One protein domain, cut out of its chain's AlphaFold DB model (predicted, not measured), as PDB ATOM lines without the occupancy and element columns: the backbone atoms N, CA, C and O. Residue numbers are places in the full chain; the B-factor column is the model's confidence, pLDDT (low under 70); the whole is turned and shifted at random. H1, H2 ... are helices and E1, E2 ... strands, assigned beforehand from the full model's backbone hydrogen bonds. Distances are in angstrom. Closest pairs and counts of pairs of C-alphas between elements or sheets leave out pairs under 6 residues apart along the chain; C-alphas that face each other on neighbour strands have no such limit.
ATOM      1  N   VAL A   3     288.603 266.426 167.437       91.88
ATOM      2  CA  VAL A   3     288.500 267.830 167.032       91.88
ATOM      3  C   VAL A   3     288.847 267.969 165.559       91.88
ATOM      4  O   VAL A   3     289.647 267.203 165.025       91.88
ATOM      5  N   GLU A   4     288.255 268.960 164.902       94.12
ATOM      6  CA  GLU A   4     288.673 269.366 163.567       94.12
ATOM      7  C   GLU A   4     289.649 270.532 163.667       94.12
ATOM      8  O   GLU A   4     289.349 271.566 164.266       94.12
ATOM      9  N   VAL A   5     290.813 270.376 163.045       92.56
ATOM     10  CA  VAL A   5     291.841 271.411 162.980       92.56
ATOM     11  C   VAL A   5     291.948 271.924 161.555       92.56
ATOM     12  O   VAL A   5     291.969 271.148 160.604       92.56
ATOM     13  N   ARG A   6     292.045 273.245 161.406       94.31
ATOM     14  CA  ARG A   6     292.395 273.901 160.144       94.31
ATOM     15  C   ARG A   6     293.616 274.766 160.373       94.31
ATOM     16  O   ARG A   6     293.654 275.545 161.322       94.31
ATOM     17  N   VAL A   7     294.598 274.624 159.495       91.38
ATOM     18  CA  VAL A   7     295.863 275.355 159.564       91.38
ATOM     19  C   VAL A   7     295.986 276.325 158.396       91.38
ATOM     20  O   VAL A   7     295.551 276.043 157.278       91.38
ATOM     21  N   PHE A   8     296.567 277.487 158.681       91.31
ATOM     22  CA  PHE A   8     296.749 278.595 157.746       91.31
ATOM     23  C   PHE A   8     298.158 279.178 157.910       91.31
ATOM     24  O   PHE A   8     298.873 278.835 158.850       91.31
ATOM     25  N   GLY A   9     298.553 280.090 157.019       89.50
ATOM     26  CA  GLY A   9     299.804 280.846 157.163       89.50
ATOM     27  C   GLY A   9     301.078 280.020 156.958       89.50
ATOM     28  O   GLY A   9     302.126 280.380 157.488       89.50
ATOM     29  N   GLY A  10     301.007 278.910 156.216       89.56
ATOM     30  CA  GLY A  10     302.150 278.034 155.967       89.56
ATOM     31  C   GLY A  10     302.422 277.042 157.097       89.56
ATOM     32  O   GLY A  10     303.468 276.397 157.081       89.56
ATOM     33  N   LEU A  11     301.523 276.917 158.081       90.12
ATOM     34  CA  LEU A  11     301.613 275.910 159.142       90.12
ATOM     35  C   LEU A  11     301.380 274.486 158.615       90.12
ATOM     36  O   LEU A  11     301.883 273.528 159.198       90.12
ATOM     37  N   GLU A  12     300.697 274.335 157.479       92.19
ATOM     38  CA  GLU A  12     300.472 273.047 156.817       92.19
ATOM     39  C   GLU A  12     301.774 272.313 156.465       92.19
ATOM     40  O   GLU A  12     301.781 271.090 156.415       92.19
ATOM     41  N   LYS A  13     302.901 273.024 156.306       91.94
ATOM     42  CA  LYS A  13     304.211 272.412 156.013       91.94
ATOM     43  C   LYS A  13     304.763 271.549 157.153       91.94
ATOM     44  O   LYS A  13     305.673 270.760 156.920       91.94
ATOM     45  N   PHE A  14     304.252 271.727 158.372       90.75
ATOM     46  CA  PHE A  14     304.665 270.955 159.544       90.75
ATOM     47  C   PHE A  14     303.848 269.675 159.725       90.75
ATOM     48  O   PHE A  14     304.291 268.771 160.425       90.75
ATOM     49  N   ILE A  15     302.684 269.572 159.075       90.00
ATOM     50  CA  ILE A  15     301.765 268.446 159.239       90.00
ATOM     51  C   ILE A  15     301.776 267.607 157.951       90.00
ATOM     52  O   ILE A  15     301.302 268.069 156.909       90.00
ATOM     53  N   PRO A  16     302.275 266.358 157.982       88.94
ATOM     54  CA  PRO A  16     302.313 265.501 156.803       88.94
ATOM     55  C   PRO A  16     300.918 265.292 156.204       88.94
ATOM     56  O   PRO A  16     299.990 264.864 156.886       88.94
ATOM     57  N   GLY A  17     300.766 265.590 154.913       88.69
ATOM     58  CA  GLY A  17     299.493 265.433 154.203       88.69
ATOM     59  C   GLY A  17     298.460 266.535 154.467       88.69
ATOM     60  O   GLY A  17     297.385 266.500 153.865       88.69
ATOM     61  N   ALA A  18     298.770 267.534 155.299       91.12
ATOM     62  CA  ALA A  18     297.918 268.705 155.454       91.12
ATOM     63  C   ALA A  18     297.939 269.579 154.199       91.12
ATOM     64  O   ALA A  18     298.965 269.757 153.539       91.12
ATOM     65  N   ARG A  19     296.787 270.173 153.891       93.31
ATOM     66  CA  ARG A  19     296.654 271.233 152.890       93.31
ATOM     67  C   ARG A  19     296.141 272.495 153.560       93.31
ATOM     68  O   ARG A  19     295.379 272.421 154.524       93.31
ATOM     69  N   PHE A  20     296.539 273.641 153.016       93.56
ATOM     70  CA  PHE A  20     296.082 274.951 153.466       93.56
ATOM     71  C   PHE A  20     294.555 274.991 153.622       93.56
ATOM     72  O   PHE A  20     293.819 274.686 152.681       93.56
ATOM     73  N   GLY A  21     294.082 275.355 154.819       92.50
ATOM     74  CA  GLY A  21     292.661 275.518 155.138       92.50
ATOM     75  C   GLY A  21     291.822 274.234 155.154       92.50
ATOM     76  O   GLY A  21     290.622 274.307 155.425       92.50
ATOM     77  N   GLN A  22     292.413 273.066 154.892       94.38
ATOM     78  CA  GLN A  22     291.703 271.790 154.931       94.38
ATOM     79  C   GLN A  22     291.397 271.391 156.381       94.38
ATOM     80  O   GLN A  22     292.247 271.542 157.258       94.38
ATOM     81  N   SER A  23     290.194 270.858 156.628       93.94
ATOM     82  CA  SER A  23     289.861 270.204 157.901       93.94
ATOM     83  C   SER A  23     290.683 268.924 158.067       93.94
ATOM     84  O   SER A  23     290.696 268.063 157.183       93.94
ATOM     85  N   ILE A  24     291.339 268.792 159.218       92.62
ATOM     86  CA  ILE A  24     292.098 267.614 159.632       92.62
ATOM     87  C   ILE A  24     291.458 267.090 160.921       92.62
ATOM     88  O   ILE A  24     291.470 267.803 161.930       92.62
ATOM     89  N   PRO A  25     290.881 265.880 160.919       92.88
ATOM     90  CA  PRO A  25     290.406 265.263 162.145       92.88
ATOM     91  C   PRO A  25     291.599 264.835 163.003       92.88
ATOM     92  O   PRO A  25     292.470 264.103 162.538       92.88
ATOM     93  N   VAL A  26     291.623 265.261 164.264       90.88
ATOM     94  CA  VAL A  26     292.670 264.904 165.226       90.88
ATOM     95  C   VAL A  26     292.027 264.279 166.453       90.88
ATOM     96  O   VAL A  26     291.112 264.848 167.059       90.88
ATOM     97  N   GLU A  27     292.501 263.095 166.823       92.06
ATOM     98  CA  GLU A  27     292.125 262.465 168.082       92.06
ATOM     99  C   GLU A  27     292.946 263.047 169.226       92.06
ATOM    100  O   GLU A  27     294.166 263.164 169.149       92.06
ATOM    101  N   CYS A  28     292.261 263.428 170.300       89.19
ATOM    102  CA  CYS A  28     292.872 263.986 171.495       89.19
ATOM    103  C   CYS A  28     292.295 263.335 172.757       89.19
ATOM    104  O   CYS A  28     291.073 263.120 172.856       89.19
ATOM    105  N   PRO A  29     293.139 263.068 173.767       89.44
ATOM    106  CA  PRO A  29     292.671 262.720 175.100       89.44
ATOM    107  C   PRO A  29     291.719 263.790 175.651       89.44
ATOM    108  O   PRO A  29     291.900 264.987 175.411       89.44
ATOM    109  N   GLY A  30     290.695 263.375 176.400       89.25
ATOM    110  CA  GLY A  30     289.819 264.323 177.094       89.25
ATOM    111  C   GLY A  30     290.616 265.182 178.081       89.25
ATOM    112  O   GLY A  30     291.474 264.661 178.788       89.25
ATOM    113  N   GLY A  31     290.355 266.493 178.107       87.06
ATOM    114  CA  GLY A  31     291.095 267.447 178.946       87.06
ATOM    115  C   GLY A  31     292.401 267.974 178.337       87.06
ATOM    116  O   GLY A  31     293.078 268.771 178.981       87.06
ATOM    117  N   SER A  32     292.743 267.575 177.105       87.69
ATOM    118  CA  SER A  32     293.902 268.126 176.392       87.69
ATOM    119  C   SER A  32     293.745 269.623 176.142       87.69
ATOM    120  O   SER A  32     292.667 270.105 175.785       87.69
ATOM    121  N   THR A  33     294.839 270.362 176.296       90.19
ATOM    122  CA  THR A  33     294.875 271.799 176.003       90.19
ATOM    123  C   THR A  33     295.190 272.065 174.532       90.19
ATOM    124  O   THR A  33     295.774 271.230 173.841       90.19
ATOM    125  N   ALA A  34     294.873 273.271 174.052       86.62
ATOM    126  CA  ALA A  34     295.259 273.694 172.706       86.62
ATOM    127  C   ALA A  34     296.786 273.674 172.491       86.62
ATOM    128  O   ALA A  34     297.230 273.382 171.388       86.62
ATOM    129  N   GLY A  35     297.590 273.931 173.532       88.06
ATOM    130  CA  GLY A  35     299.052 273.818 173.449       88.06
ATOM    131  C   GLY A  35     299.498 272.385 173.156       88.06
ATOM    132  O   GLY A  35     300.210 272.151 172.188       88.06
ATOM    133  N   GLN A  36     298.964 271.413 173.898       88.88
ATOM    134  CA  GLN A  36     299.254 269.992 173.664       88.88
ATOM    135  C   GLN A  36     298.800 269.509 172.279       88.88
ATOM    136  O   GLN A  36     299.444 268.645 171.686       88.88
ATOM    137  N   LEU A  37     297.711 270.068 171.742       89.31
ATOM    138  CA  LEU A  37     297.278 269.797 170.370       89.31
ATOM    139  C   LEU A  37     298.311 270.301 169.347       89.31
ATOM    140  O   LEU A  37     298.632 269.589 168.402       89.31
ATOM    141  N   VAL A  38     298.852 271.505 169.547       89.44
ATOM    142  CA  VAL A  38     299.893 272.098 168.686       89.44
ATOM    143  C   VAL A  38     301.176 271.257 168.724       89.44
ATOM    144  O   VAL A  38     301.717 270.952 167.661       89.44
ATOM    145  N   ASP A  39     301.598 270.803 169.909       88.12
ATOM    146  CA  ASP A  39     302.727 269.873 170.066       88.12
ATOM    147  C   ASP A  39     302.481 268.547 169.330       88.12
ATOM    148  O   ASP A  39     303.351 268.056 168.612       88.12
ATOM    149  N   THR A  40     301.271 267.987 169.445       88.69
ATOM    150  CA  THR A  40     300.884 266.733 168.768       88.69
ATOM    151  C   THR A  40     300.942 266.861 167.243       88.69
ATOM    152  O   THR A  40     301.293 265.911 166.548       88.69
ATOM    153  N   LEU A  41     300.627 268.045 166.714       88.81
ATOM    154  CA  LEU A  41     300.698 268.354 165.286       88.81
ATOM    155  C   LEU A  41     302.126 268.631 164.790       88.81
ATOM    156  O   LEU A  41     302.313 268.868 163.598       88.81
ATOM    157  N   GLY A  42     303.129 268.621 165.674       89.38
ATOM    158  CA  GLY A  42     304.521 268.895 165.318       89.38
ATOM    159  C   GLY A  42     304.782 270.360 164.958       89.38
ATOM    160  O   GLY A  42     305.792 270.669 164.322       89.38
ATOM    161  N   ILE A  43     303.882 271.270 165.336       89.38
ATOM    162  CA  ILE A  43     304.047 272.698 165.079       89.38
ATOM    163  C   ILE A  43     304.931 273.287 166.187       89.38
ATOM    164  O   ILE A  43     304.598 273.161 167.367       89.38
ATOM    165  N   PRO A  44     306.034 273.978 165.855       86.31
ATOM    166  CA  PRO A  44     306.890 274.576 166.868       86.31
ATOM    167  C   PRO A  44     306.148 275.689 167.619       86.31
ATOM    168  O   PRO A  44     305.603 276.619 167.017       86.31
ATOM    169  N   GLY A  45     306.178 275.639 168.954       81.69
ATOM    170  CA  GLY A  45     305.520 276.632 169.811       81.69
ATOM    171  C   GLY A  45     305.985 278.072 169.561       81.69
ATOM    172  O   GLY A  45     305.195 278.997 169.693       81.69
ATOM    173  N   SER A  46     307.225 278.274 169.095       83.19
ATOM    174  CA  SER A  46     307.755 279.593 168.710       83.19
ATOM    175  C   SER A  46     307.067 280.216 167.490       83.19
ATOM    176  O   SER A  46     307.155 281.426 167.293       83.19
TER     177      SER A  46
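This is residues 3 to 46 of the 61 residues of an uncharacterized protein of Desulfofundulus thermobenzoicus (UniProt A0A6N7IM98). A short ribbon of two antiparallel strands, E1 and E2, runs along one side of this small domain, and two short helices, H1 and H2, lie across from it, H1 toward one end and H2 toward the other, with loops joining the parts. The last residues, 44 to 46, lead away from the ribbon. The printed part has 44 residues, with the named elements E1, H1, E2 and H2 in that order along the chain; they hold 20 residues, under half, and the class is mixed, helices and strands. The whole is compact, with a radius of gyration of the C-alphas of 10.1 A, and rounded, spanning 27 by 23 by 14 A.

E1, residues 3 to 6, begins at C-alpha 3 (288.500, 267.830, 167.032) and is 10.0 A long from first to last C-alpha. H1 is residues 11 to 14, 5.8 A long. E2, residues 23 to 27, is the longest strand, at 13.0 A. H2, residues 34 to 40, is 9.8 A long and ends at C-alpha 40 (300.884, 266.733, 168.768).

E1 and E2 are antiparallel neighbours, with 143 degrees between their directions. The C-alphas of Glu 4 and Pro 25 face each other at 4.7 A. N 5 and O 24, 2.9 A apart, and N 24 and O 5, 2.8 A apart, are within hydrogen-bond range. H1 and H2 are apart. E1 and H2 are apart too. In H2 every O i to N i+4 pair is within hydrogen-bond range; H1, with four residues, is too short for such a pair.

The two C-alphas farthest apart are those of Gly 10 and Gly 30, at 28.0 A. The printed part has no cut. The link from E1 to H1 is tight, and those from H1 to E2 and from E2 to H2 are short. The mean pLDDT of the printed part is 90.1, and no printed residue of this model is under 70.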